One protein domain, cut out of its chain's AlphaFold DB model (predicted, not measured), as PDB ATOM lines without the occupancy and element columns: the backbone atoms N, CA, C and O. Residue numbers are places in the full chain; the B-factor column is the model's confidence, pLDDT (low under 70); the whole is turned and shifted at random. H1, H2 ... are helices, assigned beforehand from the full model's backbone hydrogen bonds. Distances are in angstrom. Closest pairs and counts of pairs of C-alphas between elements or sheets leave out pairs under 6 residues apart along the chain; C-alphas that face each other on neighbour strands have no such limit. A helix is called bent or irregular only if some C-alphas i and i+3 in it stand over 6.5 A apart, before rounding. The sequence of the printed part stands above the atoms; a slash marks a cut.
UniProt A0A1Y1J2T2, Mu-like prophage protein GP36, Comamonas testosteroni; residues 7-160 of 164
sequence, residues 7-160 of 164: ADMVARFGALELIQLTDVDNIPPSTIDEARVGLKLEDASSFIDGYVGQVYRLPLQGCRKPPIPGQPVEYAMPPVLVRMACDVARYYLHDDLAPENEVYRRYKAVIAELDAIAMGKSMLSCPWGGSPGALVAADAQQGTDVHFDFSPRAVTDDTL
ATOM      1  N   ALA A   7     155.459 206.867 143.492       95.88
ATOM      2  CA  ALA A   7     155.144 205.903 142.442       95.88
ATOM      3  C   ALA A   7     153.957 204.996 142.819       95.88
ATOM      4  O   ALA A   7     153.117 204.715 141.966       95.88
ATOM      5  N   ASP A   8     153.833 204.596 144.091       96.12
ATOM      6  CA  ASP A   8     152.682 203.818 144.571       96.12
ATOM      7  C   ASP A   8     151.381 204.631 144.516       96.12
ATOM      8  O   ASP A   8     150.334 204.098 144.139       96.12
ATOM      9  N   MET A   9     151.441 205.927 144.842       96.69
ATOM     10  CA  MET A   9     150.301 206.844 144.708       96.69
ATOM     11  C   MET A   9     149.874 206.983 143.242       96.69
ATOM     12  O   MET A   9     148.692 206.838 142.930       96.69
ATOM     13  N   VAL A  10     150.833 207.193 142.331       96.25
ATOM     14  CA  VAL A  10     150.578 207.287 140.884       96.25
ATOM     15  C   VAL A  10     149.987 205.982 140.353       96.25
ATOM     16  O   VAL A  10     149.019 206.014 139.598       96.25
ATOM     17  N   ALA A  11     150.523 204.831 140.762       96.12
ATOM     18  CA  ALA A  11     150.033 203.528 140.322       96.12
ATOM     19  C   ALA A  11     148.595 203.240 140.789       96.12
ATOM     20  O   ALA A  11     147.870 202.510 140.114       96.12
ATOM     21  N   ARG A  12     148.176 203.797 141.935       94.62
ATOM     22  CA  ARG A  12     146.851 203.552 142.529       94.62
ATOM     23  C   ARG A  12     145.780 204.548 142.094       94.62
ATOM     24  O   ARG A  12     144.649 204.130 141.863       94.62
ATOM     25  N   PHE A  13     146.115 205.834 142.016       94.38
ATOM     26  CA  PHE A  13     145.146 206.915 141.783       94.38
ATOM     27  C   PHE A  13     145.346 207.622 140.436       94.38
ATOM     28  O   PHE A  13     144.458 208.312 139.946       94.38
ATOM     29  N   GLY A  14     146.485 207.391 139.783       95.19
ATOM     30  CA  GLY A  14     146.838 208.024 138.520       95.19
ATOM     31  C   GLY A  14     147.520 209.380 138.703       95.19
ATOM     32  O   GLY A  14     147.350 210.078 139.701       95.19
ATOM     33  N   ALA A  15     148.303 209.767 137.696       93.44
ATOM     34  CA  ALA A  15     149.049 211.022 137.713       93.44
ATOM     35  C   ALA A  15     148.132 212.256 137.682       93.44
ATOM     36  O   ALA A  15     148.419 213.238 138.354       93.44
ATOM     37  N   LEU A  16     147.023 212.201 136.934       92.94
ATOM     38  CA  LEU A  16     146.129 213.349 136.752       92.94
ATOM     39  C   LEU A  16     145.530 213.835 138.077       92.94
ATOM     40  O   LEU A  16     145.500 215.034 138.328       92.94
ATOM     41  N   GLU A  17     145.082 212.905 138.921       93.19
ATOM     42  CA  GLU A  17     144.527 213.243 140.231       93.19
ATOM     43  C   GLU A  17     145.588 213.901 141.118       93.19
ATOM     44  O   GLU A  17     145.343 214.952 141.703       93.19
ATOM     45  N   LEU A  18     146.798 213.336 141.166       93.81
ATOM     46  CA  LEU A  18     147.880 213.912 141.961       93.81
ATOM     47  C   LEU A  18     148.285 215.298 141.462       93.81
ATOM     48  O   LEU A  18     148.489 216.180 142.286       93.81
ATOM     49  N   ILE A  19     148.350 215.517 140.146       94.25
ATOM     50  CA  ILE A  19     148.607 216.845 139.570       94.25
ATOM     51  C   ILE A  19     147.555 217.842 140.070       94.25
ATOM     52  O   ILE A  19     147.908 218.899 140.574       94.25
ATOM     53  N   GLN A  20     146.267 217.492 140.009       91.50
ATOM     54  CA  GLN A  20     145.184 218.383 140.446       91.50
ATOM     55  C   GLN A  20     145.217 218.707 141.943       91.50
ATOM     56  O   GLN A  20     144.818 219.799 142.333       91.50
ATOM     57  N   LEU A  21     145.663 217.764 142.774       91.38
ATOM     58  CA  LEU A  21     145.721 217.944 144.227       91.38
ATOM     59  C   LEU A  21     146.996 218.639 144.704       91.38
ATOM     60  O   LEU A  21     147.030 219.166 145.812       91.38
ATOM     61  N   THR A  22     148.067 218.590 143.912       92.69
ATOM     62  CA  THR A  22     149.402 218.981 144.378       92.69
ATOM     63  C   THR A  22     149.972 220.174 143.633       92.69
ATOM     64  O   THR A  22     150.787 220.878 144.214       92.69
ATOM     65  N   ASP A  23     149.547 220.448 142.402       89.88
ATOM     66  CA  ASP A  23     150.022 221.591 141.627       89.88
ATOM     67  C   ASP A  23     149.173 222.830 141.928       89.88
ATOM     68  O   ASP A  23     148.066 222.997 141.414       89.88
ATOM     69  N   VAL A  24     149.696 223.692 142.797       87.31
ATOM     70  CA  VAL A  24     149.052 224.965 143.163       87.31
ATOM     71  C   VAL A  24     149.657 226.163 142.428       87.31
ATOM     72  O   VAL A  24     149.089 227.252 142.476       87.31
ATOM     73  N   ASP A  25     150.802 225.969 141.768       87.75
ATOM     74  CA  ASP A  25     151.596 227.048 141.176       87.75
ATOM     75  C   ASP A  25     151.283 227.246 139.685       87.75
ATOM     76  O   ASP A  25     151.340 228.373 139.185       87.75
ATOM     77  N   ASN A  26     150.921 226.179 138.961       84.12
ATOM     78  CA  ASN A  26     150.623 226.248 137.529       84.12
ATOM     79  C   ASN A  26     149.118 226.361 137.244       84.12
ATOM     80  O   ASN A  26     148.286 225.681 137.843       84.12
ATOM     81  N   ILE A  27     148.758 227.177 136.245       84.88
ATOM     82  CA  ILE A  27     147.379 227.322 135.760       84.88
ATOM     83  C   ILE A  27     147.370 227.125 134.228       84.88
ATOM     84  O   ILE A  27     147.782 228.039 133.508       84.88
ATOM     85  N   PRO A  28     146.891 225.976 133.700       84.31
ATOM     86  CA  PRO A  28     146.359 224.816 134.424       84.31
ATOM     87  C   PRO A  28     147.456 223.947 135.084       84.31
ATOM     88  O   PRO A  28     148.595 223.957 134.612       84.31
ATOM     89  N   PRO A  29     147.096 223.144 136.106       89.62
ATOM     90  CA  PRO A  29     147.951 222.112 136.693       89.62
ATOM     91  C   PRO A  29     148.593 221.212 135.633       89.62
ATOM     92  O   PRO A  29     147.901 220.706 134.744       89.62
ATOM     93  N   SER A  30     149.904 220.993 135.724       90.06
ATOM     94  CA  SER A  30     150.667 220.233 134.725       90.06
ATOM     95  C   SER A  30     151.722 219.291 135.305       90.06
ATOM     96  O   SER A  30     152.148 218.366 134.610       90.06
ATOM     97  N   THR A  31     152.119 219.471 136.566       92.06
ATOM     98  CA  THR A  31     153.213 218.710 137.188       92.06
ATOM     99  C   THR A  31     152.832 218.194 138.568       92.06
ATOM    100  O   THR A  31     152.143 218.881 139.306       92.06
ATOM    101  N   ILE A  32     153.274 216.989 138.940       93.44
ATOM    102  CA  ILE A  32     153.092 216.486 140.312       93.44
ATOM    103  C   ILE A  32     154.122 217.175 141.207       93.44
ATOM    104  O   ILE A  32     155.321 217.054 140.957       93.44
ATOM    105  N   ASP A  33     153.674 217.838 142.272       94.44
ATOM    106  CA  ASP A  33     154.572 218.291 143.337       94.44
ATOM    107  C   ASP A  33     154.914 217.097 144.245       94.44
ATOM    108  O   ASP A  33     154.218 216.777 145.216       94.44
ATOM    109  N   GLU A  34     155.990 216.390 143.890       94.38
ATOM    110  CA  GLU A  34     156.454 215.202 144.614       94.38
ATOM    111  C   GLU A  34     156.839 215.505 146.068       94.38
ATOM    112  O   GLU A  34     156.696 214.631 146.924       94.38
ATOM    113  N   ALA A  35     157.289 216.729 146.372       93.88
ATOM    114  CA  ALA A  35     157.662 217.116 147.729       93.88
ATOM    115  C   ALA A  35     156.422 217.217 148.624       93.88
ATOM    116  O   ALA A  35     156.413 216.686 149.739       93.88
ATOM    117  N   ARG A  36     155.338 217.818 148.113       94.25
ATOM    118  CA  ARG A  36     154.046 217.861 148.810       94.25
ATOM    119  C   ARG A  36     153.478 216.458 149.033       94.25
ATOM    120  O   ARG A  36     153.035 216.162 150.142       94.25
ATOM    121  N   VAL A  37     153.522 215.579 148.026       95.62
ATOM    122  CA  VAL A  37     153.076 214.178 148.182       95.62
ATOM    123  C   VAL A  37     153.941 213.433 149.200       95.62
ATOM    124  O   VAL A  37     153.408 212.733 150.061       95.62
ATOM    125  N   GLY A  38     155.263 213.605 149.130       95.69
ATOM    126  CA  GLY A  38     156.220 212.995 150.052       95.69
ATOM    127  C   GLY A  38     155.932 213.353 151.509       95.69
ATOM    128  O   GLY A  38     155.835 212.457 152.344       95.69
ATOM    129  N   LEU A  39     155.682 214.634 151.791       95.75
ATOM    130  CA  LEU A  39     155.333 215.102 153.134       95.75
ATOM    131  C   LEU A  39     154.050 214.437 153.659       95.75
ATOM    132  O   LEU A  39     154.019 213.949 154.786       95.75
ATOM    133  N   LYS A  40     153.008 214.315 152.826       96.12
ATOM    134  CA  LYS A  40     151.767 213.629 153.231       96.12
ATOM    135  C   LYS A  40     151.947 212.125 153.442       96.12
ATOM    136  O   LYS A  40     151.278 211.551 154.301       96.12
ATOM    137  N   LEU A  41     152.845 211.482 152.696       97.19
ATOM    138  CA  LEU A  41     153.204 210.075 152.905       97.19
ATOM    139  C   LEU A  41     153.979 209.867 154.215       97.19
ATOM    140  O   LEU A  41     153.779 208.850 154.883       97.19
ATOM    141  N   GLU A  42     154.836 210.813 154.601       96.81
ATOM    142  CA  GLU A  42     155.544 210.794 155.888       96.81
ATOM    143  C   GLU A  42     154.584 210.974 157.070       96.81
ATOM    144  O   GLU A  42     154.635 210.190 158.026       96.81
ATOM    145  N   ASP A  43     153.654 211.928 156.972       96.50
ATOM    146  CA  ASP A  43     152.587 212.132 157.958       96.50
ATOM    147  C   ASP A  43     151.725 210.866 158.103       96.50
ATOM    148  O   ASP A  43     151.497 210.372 159.211       96.50
ATOM    149  N   ALA A  44     151.296 210.284 156.976       97.06
ATOM    150  CA  ALA A  44     150.519 209.046 156.948       97.06
ATOM    151  C   ALA A  44     151.278 207.866 157.572       97.06
ATOM    152  O   ALA A  44     150.691 207.048 158.283       97.06
ATOM    153  N   SER A  45     152.587 207.779 157.336       96.12
ATOM    154  CA  SER A  45     153.413 206.706 157.893       96.12
ATOM    155  C   SER A  45     153.584 206.856 159.403       96.12
ATOM    156  O   SER A  45     153.428 205.878 160.127       96.12
ATOM    157  N   SER A  46     153.780 208.085 159.884       96.06
ATOM    158  CA  SER A  46     153.837 208.393 161.320       96.06
ATOM    159  C   SER A  46     152.505 208.095 162.022       96.06
ATOM    160  O   SER A  46     152.486 207.577 163.139       96.06
ATOM    161  N   PHE A  47     151.378 208.362 161.354       96.62
ATOM    162  CA  PHE A  47     150.052 207.987 161.848       96.62
ATOM    163  C   PHE A  47     149.903 206.464 161.981       96.62
ATOM    164  O   PHE A  47     149.470 205.977 163.023       96.62
ATOM    165  N   ILE A  48     150.303 205.703 160.956       96.62
ATOM    166  CA  ILE A  48     150.268 204.232 160.960       96.62
ATOM    167  C   ILE A  48     151.187 203.651 162.044       96.62
ATOM    168  O   ILE A  48     150.790 202.714 162.743       96.62
ATOM    169  N   ASP A  49     152.378 204.227 162.228       95.06
ATOM    170  CA  ASP A  49     153.345 203.825 163.258       95.06
ATOM    171  C   ASP A  49     152.741 203.854 164.669       95.06
ATOM    172  O   ASP A  49     152.995 202.947 165.462       95.06
ATOM    173  N   GLY A  50     151.871 204.825 164.971       94.31
ATOM    174  CA  GLY A  50     151.194 204.920 166.270       94.31
ATOM    175  C   GLY A  50     150.301 203.717 166.619       94.31
ATOM    176  O   GLY A  50     150.142 203.388 167.797       94.31
ATOM    177  N   TYR A  51     149.749 203.033 165.613       94.81
ATOM    178  CA  TYR A  51     148.930 201.827 165.801       94.81
ATOM    179  C   TYR A  51     149.779 200.562 165.713       94.81
ATOM    180  O   TYR A  51     149.703 199.688 166.575       94.81
ATOM    181  N   VAL A  52     150.618 200.470 164.681       93.88
ATOM    182  CA  VAL A  52     151.446 199.285 164.425       93.88
ATOM    183  C   VAL A  52     152.474 199.078 165.537       93.88
ATOM    184  O   VAL A  52     152.710 197.936 165.935       93.88
ATOM    185  N   GLY A  53     153.020 200.162 166.095       92.19
ATOM    186  CA  GLY A  53     153.978 200.142 167.200       92.19
ATOM    187  C   GLY A  53     153.452 199.525 168.499       92.19
ATOM    188  O   GLY A  53     154.244 199.183 169.374       92.19
ATOM    189  N   GLN A  54     152.133 199.337 168.630       90.81
ATOM    190  CA  GLN A  54     151.531 198.652 169.780       90.81
ATOM    191  C   GLN A  54     151.730 197.132 169.721       90.81
ATOM    192  O   GLN A  54     151.750 196.467 170.755       90.81
ATOM    193  N   VAL A  55     151.890 196.579 168.515       91.75
ATOM    194  CA  VAL A  55     151.976 195.130 168.283       91.75
ATOM    195  C   VAL A  55     153.328 194.717 167.722       91.75
ATOM    196  O   VAL A  55     153.827 193.653 168.087       91.75
ATOM    197  N   TYR A  56     153.955 195.545 166.888       92.50
ATOM    198  CA  TYR A  56     155.252 195.279 166.271       92.50
ATOM    199  C   TYR A  56     156.302 196.286 166.738       92.50
ATOM    200  O   TYR A  56     156.021 197.469 166.897       92.50
ATOM    201  N   ARG A  57     157.545 195.831 166.914       91.69
ATOM    202  CA  ARG A  57     158.671 196.734 167.165       91.69
ATOM    203  C   ARG A  57     158.972 197.552 165.914       91.69
ATOM    204  O   ARG A  57     159.115 196.996 164.824       91.69
ATOM    205  N   LEU A  58     159.110 198.859 166.104       91.62
ATOM    206  CA  LEU A  58     159.479 199.806 165.060       91.62
ATOM    207  C   LEU A  58     160.979 200.151 165.146       91.62
ATOM    208  O   LEU A  58     161.520 200.203 166.254       91.62
ATOM    209  N   PRO A  59     161.657 200.406 164.012       91.31
ATOM    210  CA  PRO A  59     161.130 200.369 162.644       91.31
ATOM    211  C   PRO A  59     160.867 198.935 162.153       91.31
ATOM    212  O   PRO A  59     161.599 198.006 162.500       91.31
ATOM    213  N   LEU A  60     159.828 198.753 161.331       91.06
ATOM    214  CA  LEU A  60     159.547 197.457 160.707       91.06
ATOM    215  C   LEU A  60     160.695 197.045 159.779       91.06
ATOM    216  O   LEU A  60     161.205 197.858 159.011       91.06
ATOM    217  N   GLN A  61     161.061 195.762 159.802       89.94
ATOM    218  CA  GLN A  61     162.059 195.217 158.874       89.94
ATOM    219  C   GLN A  61     161.500 195.064 157.453       89.94
ATOM    220  O   GLN A  61     162.240 195.153 156.476       89.94
ATOM    221  N   GLY A  62     160.189 194.851 157.338       90.69
ATOM    222  CA  GLY A  62     159.513 194.589 156.077       90.69
ATOM    223  C   GLY A  62     159.479 193.102 155.721       90.69
ATOM    224  O   GLY A  62     159.959 192.229 156.441       90.69
ATOM    225  N   CYS A  63     158.862 192.809 154.587       91.25
ATOM    226  CA  CYS A  63     158.694 191.471 154.051       91.25
ATOM    227  C   CYS A  63     159.882 191.077 153.189       91.25
ATOM    228  O   CYS A  63     160.159 191.698 152.162       91.25
ATOM    229  N   ARG A  64     160.553 189.999 153.583       91.94
ATOM    230  CA  ARG A  64     161.658 189.426 152.821       91.94
ATOM    231  C   ARG A  64     161.151 188.860 151.491       91.94
ATOM    232  O   ARG A  64     160.251 188.021 151.483       91.94
ATOM    233  N   LYS A  65     161.750 189.284 150.376       90.69
ATOM    234  CA  LYS A  65     161.470 188.706 149.054       90.69
ATOM    235  C   LYS A  65     162.091 187.306 148.915       90.69
ATOM    236  O   LYS A  65     163.087 187.012 149.589       90.69
ATOM    237  N   PRO A  66     161.549 186.437 148.038       89.25
ATOM    238  CA  PRO A  66     162.147 185.140 147.756       89.25
ATOM    239  C   PRO A  66     163.597 185.321 147.286       89.25
ATOM    240  O   PRO A  66     163.855 186.193 146.455       89.25
ATOM    241  N   PRO A  67     164.551 184.542 147.820       89.81
ATOM    242  CA  PRO A  67     165.952 184.704 147.471       89.81
ATOM    243  C   PRO A  67     166.182 184.357 145.997       89.81
ATOM    244  O   PRO A  67     165.764 183.300 145.528       89.81
ATOM    245  N   ILE A  68     166.892 185.234 145.290       89.88
ATOM    246  CA  ILE A  68     167.357 185.001 143.921       89.88
ATOM    247  C   ILE A  68     168.862 184.693 143.996       89.88
ATOM    248  O   ILE A  68     169.607 185.498 144.565       89.88
ATOM    249  N   PRO A  69     169.342 183.548 143.468       91.56
ATOM    250  CA  PRO A  69     170.765 183.212 143.492       91.56
ATOM    251  C   PRO A  69     171.630 184.321 142.879       91.56
ATOM    252  O   PRO A  69     171.390 184.750 141.753       91.56
ATOM    253  N   GLY A  70     172.641 184.781 143.621       91.00
ATOM    254  CA  GLY A  70     173.562 185.831 143.174       91.00
ATOM    255  C   GLY A  70     173.078 187.272 143.380       91.00
ATOM    256  O   GLY A  70     173.795 188.191 142.993       91.00
ATOM    257  N   GLN A  71     171.913 187.495 144.000       89.56
ATOM    258  CA  GLN A  71     171.425 188.833 144.357       89.56
ATOM    259  C   GLN A  71     171.357 189.046 145.878       89.56
ATOM    260  O   GLN A  71     171.210 188.078 146.632       89.56
ATOM    261  N   PRO A  72     171.480 190.301 146.354       89.75
ATOM    262  CA  PRO A  72     171.307 190.617 147.767       89.75
ATOM    263  C   PRO A  72     169.871 190.344 148.234       89.75
ATOM    264  O   PRO A  72     168.924 190.344 147.449       89.75
ATOM    265  N   VAL A  73     169.707 190.124 149.541       88.81
ATOM    266  CA  VAL A  73     168.381 189.973 150.151       88.81
ATOM    267  C   VAL A  73     167.660 191.315 150.104       88.81
ATOM    268  O   VAL A  73     168.129 192.292 150.683       88.81
ATOM    269  N   GLU A  74     166.508 191.345 149.442       90.50
ATOM    270  CA  GLU A  74     165.669 192.534 149.332       90.50
ATOM    271  C   GLU A  74     164.442 192.418 150.249       90.50
ATOM    272  O   GLU A  74     163.829 191.350 150.373       90.50
ATOM    273  N   TYR A  75     164.074 193.534 150.876       90.31
ATOM    274  CA  TYR A  75     162.872 193.667 151.692       90.31
ATOM    275  C   TYR A  75     161.900 194.626 151.011       90.31
ATOM    276  O   TYR A  75     162.307 195.627 150.427       90.31
ATOM    277  N   ALA A  76     160.610 194.325 151.093       91.38
ATOM    278  CA  ALA A  76     159.541 195.199 150.630       91.38
ATOM    279  C   ALA A  76     158.528 195.427 151.747       91.38
ATOM    280  O   ALA A  76     158.298 194.549 152.576       91.38
ATOM    281  N   MET A  77     157.889 196.591 151.769       92.88
ATOM    282  CA  MET A  77     156.844 196.854 152.754       92.88
ATOM    283  C   MET A  77     155.615 195.962 152.505       92.88
ATOM    284  O   MET A  77     155.311 195.644 151.350       92.88
ATOM    285  N   PRO A  78     154.895 195.533 153.562       93.06
ATOM    286  CA  PRO A  78     153.656 194.778 153.414       93.06
ATOM    287  C   PRO A  78     152.666 195.501 152.488       93.06
ATOM    288  O   PRO A  78     152.355 196.668 152.744       93.06
ATOM    289  N   PRO A  79     152.091 194.833 151.470       92.62
ATOM    290  CA  PRO A  79     151.179 195.480 150.520       92.62
ATOM    291  C   PRO A  79     149.962 196.150 151.175       92.62
ATOM    292  O   PRO A  79     149.445 197.145 150.662       92.62
ATOM    293  N   VAL A  80     149.514 195.620 152.319       93.81
ATOM    294  CA  VAL A  80     148.421 196.201 153.110       93.81
ATOM    295  C   VAL A  80     148.836 197.548 153.708       93.81
ATOM    296  O   VAL A  80     148.072 198.501 153.605       93.81
ATOM    297  N   LEU A  81     150.054 197.668 154.256       94.81
ATOM    298  CA  LEU A  81     150.570 198.944 154.769       94.81
ATOM    299  C   LEU A  81     150.763 199.963 153.650       94.81
ATOM    300  O   LEU A  81     150.376 201.112 153.823       94.81
ATOM    301  N   VAL A  82     151.274 199.537 152.489       96.06
ATOM    302  CA  VAL A  82     151.398 200.413 151.310       96.06
ATOM    303  C   VAL A  82     150.027 200.981 150.930       96.06
ATOM    304  O   VAL A  82     149.888 202.184 150.741       96.06
ATOM    305  N   ARG A  83     148.987 200.133 150.868       96.25
ATOM    306  CA  ARG A  83     147.613 200.585 150.588       96.25
ATOM    307  C   ARG A  83     147.126 201.588 151.629       96.25
ATOM    308  O   ARG A  83     146.640 202.645 151.250       96.25
ATOM    309  N   MET A  84     147.239 201.246 152.911       97.00
ATOM    310  CA  MET A  84     146.760 202.096 154.000       97.00
ATOM    311  C   MET A  84     147.475 203.452 154.009       97.00
ATOM    312  O   MET A  84     146.818 204.479 154.143       97.00
ATOM    313  N   ALA A  85     148.791 203.470 153.789       97.19
ATOM    314  CA  ALA A  85     149.573 204.699 153.695       97.19
ATOM    315  C   ALA A  85     149.139 205.562 152.504       97.19
ATOM    316  O   ALA A  85     148.943 206.761 152.674       97.19
ATOM    317  N   CYS A  86     148.917 204.959 151.331       97.19
ATOM    318  CA  CYS A  86     148.390 205.670 150.168       97.19
ATOM    319  C   CYS A  86     146.993 206.259 150.420       97.19
ATOM    320  O   CYS A  86     146.749 207.416 150.090       97.19
ATOM    321  N   ASP A  87     146.081 205.484 151.013       97.25
ATOM    322  CA  ASP A  87     144.707 205.921 151.299       97.25
ATOM    323  C   ASP A  87     144.687 207.088 152.312       97.25
ATOM    324  O   ASP A  87     143.947 208.057 152.133       97.25
ATOM    325  N   VAL A  88     145.530 207.032 153.351       97.25
ATOM    326  CA  VAL A  88     145.667 208.107 154.351       97.25
ATOM    327  C   VAL A  88     146.337 209.343 153.748       97.25
ATOM    328  O   VAL A  88     145.847 210.452 153.942       97.25
ATOM    329  N   ALA A  89     147.415 209.175 152.977       97.00
ATOM    330  CA  ALA A  89     148.095 210.292 152.324       97.00
ATOM    331  C   ALA A  89     147.182 210.997 151.314       97.00
ATOM    332  O   ALA A  89     147.160 212.223 151.265       97.00
ATOM    333  N   ARG A  90     146.377 210.235 150.558       95.88
ATOM    334  CA  ARG A  90     145.345 210.788 149.672       95.88
ATOM    335  C   ARG A  90     144.349 211.624 150.461       95.88
ATOM    336  O   ARG A  90     144.077 212.747 150.067       95.88
ATOM    337  N   TYR A  91     143.847 211.115 151.587       96.25
ATOM    338  CA  TYR A  91     142.961 211.886 152.457       96.25
ATOM    339  C   TYR A  91     143.610 213.196 152.929       96.25
ATOM    340  O   TYR A  91     142.971 214.234 152.849       96.25
ATOM    341  N   TYR A  92     144.885 213.179 153.326       95.31
ATOM    342  CA  TYR A  92     145.605 214.386 153.756       95.31
ATOM    343  C   TYR A  92     145.962 215.376 152.638       95.31
ATOM    344  O   TYR A  92     146.387 216.492 152.946       95.31
ATOM    345  N   LEU A  93     145.854 214.974 151.370       94.19
ATOM    346  CA  LEU A  93     145.986 215.869 150.218       94.19
ATOM    347  C   LEU A  93     144.688 216.628 149.918       94.19
ATOM    348  O   LEU A  93     144.730 217.618 149.196       94.19
ATOM    349  N   HIS A  94     143.548 216.185 150.450       93.12
ATOM    350  CA  HIS A  94     142.297 216.918 150.341       93.12
ATOM    351  C   HIS A  94     142.048 217.745 151.604       93.12
ATOM    352  O   HIS A  94     142.097 217.215 152.712       93.12
ATOM    353  N   ASP A  95     141.711 219.022 151.433       81.50
ATOM    354  CA  ASP A  95     141.426 219.911 152.565       81.50
ATOM    355  C   ASP A  95     139.990 219.743 153.092       81.50
ATOM    356  O   ASP A  95     139.787 219.570 154.291       81.50
ATOM    357  N   ASP A  96     138.996 219.710 152.196       81.81
ATOM    358  CA  ASP A  96     137.574 219.643 152.548       81.81
ATOM    359  C   ASP A  96     136.876 218.479 151.829       81.81
ATOM    360  O   ASP A  96     136.541 218.546 150.643       81.81
ATOM    361  N   LEU A  97     136.623 217.391 152.560       85.75
ATOM    362  CA  LEU A  97     135.884 216.232 152.058       85.75
ATOM    363  C   LEU A  97     134.556 216.069 152.791       85.75
ATOM    364  O   LEU A  97     134.503 215.974 154.016       85.75
ATOM    365  N   ALA A  98     133.478 215.942 152.019       82.50
ATOM    366  CA  ALA A  98     132.194 215.514 152.557       82.50
ATOM    367  C   ALA A  98     132.280 214.063 153.088       82.50
ATOM    368  O   ALA A  98     132.990 213.241 152.495       82.50
ATOM    369  N   PRO A  99     131.526 213.694 154.142       80.00
ATOM    370  CA  PRO A  99     131.522 212.332 154.690       80.00
ATOM    371  C   PRO A  99     131.121 211.242 153.682       80.00
ATOM    372  O   PRO A  99     131.479 210.070 153.824       80.00
ATOM    373  N   GLU A 100     130.362 211.605 152.649       84.25
ATOM    374  CA  GLU A 100     129.921 210.698 151.594       84.25
ATOM    375  C   GLU A 100     131.012 210.411 150.559       84.25
ATOM    376  O   GLU A 100     130.871 209.461 149.785       84.25
ATOM    377  N   ASN A 101     132.090 211.199 150.550       92.31
ATOM    378  CA  ASN A 101     133.183 211.047 149.608       92.31
ATOM    379  C   ASN A 101     133.904 209.705 149.819       92.31
ATOM    380  O   ASN A 101     134.173 209.289 150.951       92.31
ATOM    381  N   GLU A 102     134.239 209.024 148.719       92.75
ATOM    382  CA  GLU A 102     134.952 207.749 148.773       92.75
ATOM    383  C   GLU A 102     136.278 207.865 149.538       92.75
ATOM    384  O   GLU A 102     136.581 206.981 150.338       92.75
ATOM    385  N   VAL A 103     137.026 208.958 149.370       94.25
ATOM    386  CA  VAL A 103     138.320 209.166 150.039       94.25
ATOM    387  C   VAL A 103     138.162 209.155 151.559       94.25
ATOM    388  O   VAL A 103     138.888 208.443 152.252       94.25
ATOM    389  N   TYR A 104     137.153 209.856 152.084       94.88
ATOM    390  CA  TYR A 104     136.862 209.856 153.518       94.88
ATOM    391  C   TYR A 104     136.436 208.466 154.015       94.88
ATOM    392  O   TYR A 104     136.906 207.994 155.052       94.88
ATOM    393  N   ARG A 105     135.588 207.755 153.259       95.44
ATOM    394  CA  ARG A 105     135.164 206.389 153.620       95.44
ATOM    395  C   ARG A 105     136.336 205.408 153.646       95.44
ATOM    396  O   ARG A 105     136.411 204.585 154.558       95.44
ATOM    397  N   ARG A 106     137.257 205.502 152.681       95.25
ATOM    398  CA  ARG A 106     138.486 204.694 152.636       95.25
ATOM    399  C   ARG A 106     139.382 205.005 153.828       95.25
ATOM    400  O   ARG A 106     139.800 204.072 154.504       95.25
ATOM    401  N   TYR A 107     139.580 206.282 154.152       96.50
ATOM    402  CA  TYR A 107     140.316 206.694 155.347       96.50
ATOM    403  C   TYR A 107     139.717 206.099 156.632       96.50
ATOM    404  O   TYR A 107     140.426 205.487 157.429       96.50
ATOM    405  N   LYS A 108     138.391 206.173 156.810       96.38
ATOM    406  CA  LYS A 108     137.711 205.551 157.960       96.38
ATOM    407  C   LYS A 108     137.872 204.029 158.001       96.38
ATOM    408  O   LYS A 108     138.022 203.482 159.093       96.38
ATOM    409  N   ALA A 109     137.853 203.354 156.850       96.88
ATOM    410  CA  ALA A 109     138.115 201.918 156.773       96.88
ATOM    411  C   ALA A 109     139.553 201.579 157.198       96.88
ATOM    412  O   ALA A 109     139.750 200.632 157.955       96.88
ATOM    413  N   VAL A 110     140.536 202.396 156.802       97.38
ATOM    414  CA  VAL A 110     141.931 202.245 157.245       97.38
ATOM    415  C   VAL A 110     142.049 202.365 158.762       97.38
ATOM    416  O   VAL A 110     142.696 201.521 159.371       97.38
ATOM    417  N   ILE A 111     141.392 203.345 159.394       97.19
ATOM    418  CA  ILE A 111     141.396 203.460 160.864       97.19
ATOM    419  C   ILE A 111     140.867 202.174 161.510       97.19
ATOM    420  O   ILE A 111     141.502 201.645 162.414       97.19
ATOM    421  N   ALA A 112     139.746 201.636 161.022       97.06
ATOM    422  CA  ALA A 112     139.167 200.412 161.577       97.06
ATOM    423  C   ALA A 112     140.093 199.189 161.421       97.06
ATOM    424  O   ALA A 112     140.152 198.334 162.306       97.06
ATOM    425  N   GLU A 113     140.827 199.098 160.310       96.31
ATOM    426  CA  GLU A 113     141.831 198.051 160.101       96.31
ATOM    427  C   GLU A 113     143.051 198.227 161.014       96.31
ATOM    428  O   GLU A 113     143.513 197.248 161.602       96.31
ATOM    429  N   LEU A 114     143.542 199.458 161.185       96.25
ATOM    430  CA  LEU A 114     144.634 199.775 162.109       96.25
ATOM    431  C   LEU A 114     144.244 199.489 163.563       96.25
ATOM    432  O   LEU A 114     145.040 198.899 164.289       96.25
ATOM    433  N   ASP A 115     143.013 199.807 163.964       95.75
ATOM    434  CA  ASP A 115     142.461 199.445 165.273       95.75
ATOM    435  C   ASP A 115     142.415 197.925 165.459       95.75
ATOM    436  O   ASP A 115     142.795 197.403 166.507       95.75
ATOM    437  N   ALA A 116     141.981 197.179 164.437       94.94
ATOM    438  CA  ALA A 116     141.970 195.721 164.492       94.94
ATOM    439  C   ALA A 116     143.385 195.137 164.633       94.94
ATOM    440  O   ALA A 116     143.560 194.144 165.345       94.94
ATOM    441  N   ILE A 117     144.385 195.751 163.993       93.31
ATOM    442  CA  ILE A 117     145.796 195.378 164.141       93.31
ATOM    443  C   ILE A 117     146.286 195.707 165.550       93.31
ATOM    444  O   ILE A 117     146.819 194.824 166.209       93.31
ATOM    445  N   ALA A 118     146.053 196.925 166.039       92.44
ATOM    446  CA  ALA A 118     146.457 197.375 167.370       92.44
ATOM    447  C   ALA A 118     145.855 196.511 168.496       92.44
ATOM    448  O   ALA A 118     146.527 196.180 169.468       92.44
ATOM    449  N   MET A 119     144.604 196.065 168.330       91.06
ATOM    450  CA  MET A 119     143.932 195.132 169.248       91.06
ATOM    451  C   MET A 119     144.393 193.671 169.099       91.06
ATOM    452  O   MET A 119     143.875 192.800 169.799       91.06
ATOM    453  N   GLY A 120     145.288 193.363 168.155       88.06
ATOM    454  CA  GLY A 120     145.751 192.003 167.866       88.06
ATOM    455  C   GLY A 120     144.700 191.087 167.223       88.06
ATOM    456  O   GLY A 120     144.905 189.877 167.158       88.06
ATOM    457  N   LYS A 121     143.570 191.632 166.743       90.25
ATOM    458  CA  LYS A 121     142.516 190.873 166.036       90.25
ATOM    459  C   LYS A 121     142.922 190.522 164.607       90.25
ATOM    460  O   LYS A 121     142.429 189.547 164.048       90.25
ATOM    461  N   SER A 122     143.785 191.342 164.017       89.81
ATOM    462  CA  SER A 122     144.390 191.129 162.707       89.81
ATOM    463  C   SER A 122     145.904 191.270 162.824       89.81
ATOM    464  O   SER A 122     146.403 192.002 163.675       89.81
ATOM    465  N   MET A 123     146.643 190.569 161.969       87.25
ATOM    466  CA  MET A 123     148.102 190.634 161.924       87.25
ATOM    467  C   MET A 123     148.557 191.039 160.531       87.25
ATOM    468  O   MET A 123     147.948 190.673 159.524       87.25
ATOM    469  N   LEU A 124     149.667 191.770 160.472       90.12
ATOM    470  CA  LEU A 124     150.324 192.069 159.211       90.12
ATOM    471  C   LEU A 124     150.965 190.791 158.666       90.12
ATOM    472  O   LEU A 124     151.781 190.155 159.337       90.12
ATOM    473  N   SER A 125     150.611 190.439 157.433       87.38
ATOM    474  CA  SER A 125     151.153 189.284 156.726       87.38
ATOM    475  C   SER A 125     152.050 189.714 155.571       87.38
ATOM    476  O   SER A 125     151.837 190.744 154.922       87.38
ATOM    477  N   CYS A 126     153.069 188.900 155.313       90.94
ATOM    478  CA  CYS A 126     153.933 189.060 154.156       90.94
ATOM    479  C   CYS A 126     153.466 188.178 152.995       90.94
ATOM    480  O   CYS A 126     153.129 187.013 153.216       90.94
ATOM    481  N   PRO A 127     153.491 188.685 151.747       90.12
ATOM    482  CA  PRO A 127     153.008 187.929 150.591       90.12
ATOM    483  C   PRO A 127     153.845 186.673 150.310       90.12
ATOM    484  O   PRO A 127     153.333 185.708 149.753       90.12
ATOM    485  N   TRP A 128     155.111 186.657 150.732       87.88
ATOM    486  CA  TRP A 128     156.024 185.515 150.593       87.88
ATOM    487  C   TRP A 128     156.182 184.699 151.886       87.88
ATOM    488  O   TRP A 128     157.096 183.886 151.995       87.88
ATOM    489  N   GLY A 129     155.295 184.908 152.863       85.81
ATOM    490  CA  GLY A 129     155.356 184.272 154.177       85.81
ATOM    491  C   GLY A 129     156.242 185.012 155.183       85.81
ATOM    492  O   GLY A 129     157.032 185.891 154.834       85.81
ATOM    493  N   GLY A 130     156.079 184.655 156.460       85.38
ATOM    494  CA  GLY A 130     156.751 185.301 157.593       85.38
ATOM    495  C   GLY A 130     156.033 186.548 158.125       85.38
ATOM    496  O   GLY A 130     154.983 186.949 157.615       85.38
ATOM    497  N   SER A 131     156.601 187.142 159.179       86.81
ATOM    498  CA  SER A 131     156.141 188.408 159.752       86.81
ATOM    499  C   SER A 131     156.996 189.579 159.248       86.81
ATOM    500  O   SER A 131     158.197 189.412 159.030       86.81
ATOM    501  N   PRO A 132     156.417 190.783 159.090       89.56
ATOM    502  CA  PRO A 132     157.171 191.968 158.666       89.56
ATOM    503  C   PRO A 132     158.006 192.614 159.780       89.56
ATOM    504  O   PRO A 132     158.719 193.592 159.545       89.56
ATOM    505  N   GLY A 133     157.895 192.105 161.005       89.00
ATOM    506  CA  GLY A 133     158.620 192.593 162.166       89.00
ATOM    507  C   GLY A 133     158.499 191.642 163.352       89.00
ATOM    508  O   GLY A 133     157.763 190.649 163.311       89.00
ATOM    509  N   ALA A 134     159.228 191.969 164.416       89.44
ATOM    510  CA  ALA A 134     159.136 191.278 165.695       89.44
ATOM    511  C   ALA A 134     157.933 191.802 166.487       89.44
ATOM    512  O   ALA A 134     157.711 193.013 166.540       89.44
ATOM    513  N   LEU A 135     157.173 190.902 167.110       88.31
ATOM    514  CA  LEU A 135     156.055 191.276 167.973       88.31
ATOM    515  C   LEU A 135     156.570 191.855 169.299       88.31
ATOM    516  O   LEU A 135     157.522 191.329 169.870       88.31
ATOM    517  N   VAL A 136     155.919 192.897 169.817       85.56
ATOM    518  CA  VAL A 136     156.244 193.510 171.120       85.56
ATOM    519  C   VAL A 136     155.957 192.534 172.265       85.56
ATOM    520  O   VAL A 136     156.754 192.404 173.187       85.56
ATOM    521  N   ALA A 137     154.860 191.778 172.172       70.06
ATOM    522  CA  ALA A 137     154.470 190.790 173.179       70.06
ATOM    523  C   ALA A 137     155.384 189.549 173.234       70.06
ATOM    524  O   ALA A 137     155.272 188.764 174.174       70.06
ATOM    525  N   ALA A 138     156.295 189.365 172.269       54.94
ATOM    526  CA  ALA A 138     157.205 188.220 172.268       54.94
ATOM    527  C   ALA A 138     158.100 188.174 173.523       54.94
ATOM    528  O   ALA A 138     158.465 187.083 173.948       54.94
ATOM    529  N   ASP A 139     158.374 189.311 174.178       48.44
ATOM    530  CA  ASP A 139     159.137 189.333 175.436       48.44
ATOM    531  C   ASP A 139     158.328 188.837 176.648       48.44
ATOM    532  O   ASP A 139     158.906 188.337 177.608       48.44
ATOM    533  N   ALA A 140     156.992 188.933 176.622       45.84
ATOM    534  CA  ALA A 140     156.149 188.490 177.738       45.84
ATOM    535  C   ALA A 140     156.021 186.956 177.811       45.84
ATOM    536  O   ALA A 140     155.616 186.415 178.839       45.84
ATOM    537  N   GLN A 141     156.378 186.251 176.729       44.47
ATOM    538  CA  GLN A 141     156.357 184.787 176.634       44.47
ATOM    539  C   GLN A 141     157.746 184.159 176.459       44.47
ATOM    540  O   GLN A 141     157.849 182.936 176.404       44.47
ATOM    541  N   GLN A 142     158.832 184.940 176.532       44.53
ATOM    542  CA  GLN A 142     160.189 184.406 176.754       44.53
ATOM    543  C   GLN A 142     160.411 183.925 178.206       44.53
ATOM    544  O   GLN A 142     161.508 183.982 178.749       44.53
ATOM    545  N   GLY A 143     159.344 183.428 178.837       44.00
ATOM    546  CA  GLY A 143     159.362 182.654 180.074       44.00
ATOM    547  C   GLY A 143     159.058 181.170 179.859       44.00
ATOM    548  O   GLY A 143     158.835 180.470 180.840       44.00
ATOM    549  N   THR A 144     159.026 180.673 178.619       44.38
ATOM    550  CA  THR A 144     159.000 179.229 178.341       44.38
ATOM    551  C   THR A 144     159.789 178.917 177.075       44.38
ATOM    552  O   THR A 144     159.214 178.746 175.998       44.38
ATOM    553  N   ASP A 145     161.110 178.793 177.214       44.75
ATOM    554  CA  ASP A 145     161.846 177.840 176.386       44.75
ATOM    555  C   ASP A 145     161.188 176.475 176.609       44.75
ATOM    556  O   ASP A 145     161.325 175.857 177.667       44.75
ATOM    557  N   VAL A 146     160.414 176.005 175.631       57.25
ATOM    558  CA  VAL A 146     160.013 174.601 175.602       57.25
ATOM    559  C   VAL A 146     161.244 173.836 175.138       57.25
ATOM    560  O   VAL A 146     161.439 173.588 173.949       57.25
ATOM    561  N   HIS A 147     162.122 173.510 176.085       51.59
ATOM    562  CA  HIS A 147     163.188 172.551 175.854       51.59
ATOM    563  C   HIS A 147     162.544 171.197 175.548       51.59
ATOM    564  O   HIS A 147     162.079 170.495 176.444       51.59
ATOM    565  N   PHE A 148     162.527 170.807 174.275       55.22
ATOM    566  CA  PHE A 148     162.377 169.403 173.913       55.22
ATOM    567  C   PHE A 148     163.715 168.711 174.175       55.22
ATOM    568  O   PHE A 148     164.496 168.486 173.254       55.22
ATOM    569  N   ASP A 149     163.999 168.408 175.440       53.25
ATOM    570  CA  ASP A 149     165.035 167.435 175.763       53.25
ATOM    571  C   ASP A 149     164.421 166.047 175.579       53.25
ATOM    572  O   ASP A 149     163.728 165.506 176.445       53.25
ATOM    573  N   PHE A 150     164.585 165.485 174.382       59.19
ATOM    574  CA  PHE A 150     164.358 164.062 174.213       59.19
ATOM    575  C   PHE A 150     165.479 163.358 174.964       59.19
ATOM    576  O   PHE A 150     166.584 163.232 174.439       59.19
ATOM    577  N   SER A 151     165.176 162.880 176.175       64.31
ATOM    578  CA  SER A 151     166.064 161.969 176.891       64.31
ATOM    579  C   SER A 151     166.533 160.898 175.896       64.31
ATOM    580  O   SER A 151     165.682 160.271 175.246       64.31
ATOM    581  N   PRO A 152     167.853 160.705 175.706       63.31
ATOM    582  CA  PRO A 152     168.356 159.747 174.735       63.31
ATOM    583  C   PRO A 152     167.721 158.384 175.011       63.31
ATOM    584  O   PRO A 152     167.540 158.001 176.169       63.31
ATOM    585  N   ARG A 153     167.321 157.670 173.949       61.19
ATOM    586  CA  ARG A 153     166.678 156.353 174.067       61.19
ATOM    587  C   ARG A 153     167.566 155.443 174.922       61.19
ATOM    588  O   ARG A 153     168.624 155.022 174.472       61.19
ATOM    589  N   ALA A 154     167.116 155.142 176.139       62.56
ATOM    590  CA  ALA A 154     167.850 154.316 177.100       62.56
ATOM    591  C   ALA A 154     167.833 152.815 176.753       62.56
ATOM    592  O   ALA A 154     168.507 152.029 177.408       62.56
ATOM    593  N   VAL A 155     167.071 152.417 175.727       63.84
ATOM    594  CA  VAL A 155     167.003 151.039 175.239       63.84
ATOM    595  C   VAL A 155     167.539 151.006 173.812       63.84
ATOM    596  O   VAL A 155     166.868 151.420 172.865       63.84
ATOM    597  N   THR A 156     168.777 150.547 173.676       69.38
ATOM    598  CA  THR A 156     169.429 150.217 172.404       69.38
ATOM    599  C   THR A 156     169.574 148.700 172.277       69.38
ATOM    600  O   THR A 156     169.518 147.977 173.272       69.38
ATOM    601  N   ASP A 157     169.776 148.197 171.061       64.56
ATOM    602  CA  ASP A 157     169.971 146.761 170.799       64.56
ATOM    603  C   ASP A 157     171.135 146.170 171.631       64.56
ATOM    604  O   ASP A 157     171.059 145.054 172.140       64.56
ATOM    605  N   ASP A 158     172.170 146.981 171.892       65.06
ATOM    606  CA  ASP A 158     173.286 146.624 172.775       65.06
ATOM    607  C   ASP A 158     172.875 146.456 174.253       65.06
ATOM    608  O   ASP A 158     173.459 145.626 174.946       65.06
ATOM    609  N   THR A 159     171.855 147.176 174.745       65.44
ATOM    610  CA  THR A 159     171.350 147.045 176.133       65.44
ATOM    611  C   THR A 159     170.443 145.828 176.359       65.44
ATOM    612  O   THR A 159     170.144 145.498 177.505       65.44
ATOM    613  N   LEU A 160     170.025 145.137 175.291       65.50
ATOM    614  CA  LEU A 160     169.154 143.953 175.348       65.50
ATOM    615  C   LEU A 160     169.903 142.619 175.156       65.50
ATOM    616  O   LEU A 160     169.287 141.553 175.236       65.50
TER     617      LEU A 160
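Overview. This is residues 7 to 160 of the 164 residues of the protein "Mu-like prophage protein GP36" of Comamonas testosteroni (UniProt A0A1Y1J2T2). Two long helices, H3 and H5, come together near their last residues as a V, and H4 is set steeply across both, making a small helical core with the shorter H1 and H2 near the V's wide end. From this body, which spans 54 by 36 by 19 A, a loop, residues 67 to 72, sticks out, and a far longer tail, residues 139 to 160 with H7 at its tip, sticks out along the longest axis and draws the whole out to 94 A. The printed part has 154 residues with seven named helices, H1 to H7 in chain order, and no named strand; the class is all helix, though the helices hold 75 residues, under half. The whole is extended, with a radius of gyration of the C-alphas of 23.1 A and spans of 94 by 40 by 22 A.

Along the chain. The longest helix, H3, residues 34 to 52, runs 25.9 A from C-alpha 34 at (156.454, 215.202, 144.614) to C-alpha 52 at (151.446, 199.285, 164.425). H4, residues 79 to 93, measures 21.0 A, and H5, residues 102 to 118, 24.2 A. H1, residues 7 to 13, begins at C-alpha 7, (155.144, 205.903, 142.442), and spans 10.1 A; H2, residues 15 to 22, spans 10.4 A. H6, residues 136 to 140, spans 8.3 A and is only just irregular, with C-alphas 136 and 139 6.7 A apart. H7, residues 157 to 160, spans 5.4 A and ends at C-alpha 160, (169.154, 143.953, 175.348).

Arrangement. H4 is the hub, touching H1, H3 and H5, and the helix packing is mostly crossed. H3 and H4 touch at a steep tilt of 58 degrees, opposite ways; their closest C-alphas, of Lys 40 and Ala 89, are 5.0 A apart. H5 touches H4 with residues 103 to 110 alone, at a steep tilt of 47 degrees, opposite ways; the closest C-alphas, of Val 88 and Tyr 107, are 5.6 A apart. H3 and H5 touch through residues 48 to 52 and 114 to 118 alone, closest at C-alphas 51 and 118, 5.3 A, the same way at a tilt of 36 degrees, only just steep. H1 and H4 only just touch, with 3 pairs of C-alphas within 8 A, the closest those of Met 9 and Cys 86, 5.9 A. H2 is close to but not clearly touching H1, H3 and H4. H6 and H7 touch no helix. Every O i to N i+4 pair is within hydrogen-bond range in H1, H2, H4 and H5, against 14 of 15 in H3 and 0 of 1 in H6, which has 1 of 2 O i to N i+3 pairs within range; H7 is too short for an O i to N i+4 pair.

Size, cuts and confidence. The C-alphas of Ile 27 and Leu 160, the two farthest apart, are 94.8 A apart; without the stretches that stand free the body spans 54 by 36 by 19 A. The printed part has no cut. The links H2 to H3, H3 to H4, H5 to H6 and H6 to H7 are long; in H3 to H4, residues 63 to 64 pair antiparallel with residues 75 to 76. The mean pLDDT of the printed part is 86.8, and residues 138 to 160 are under 70.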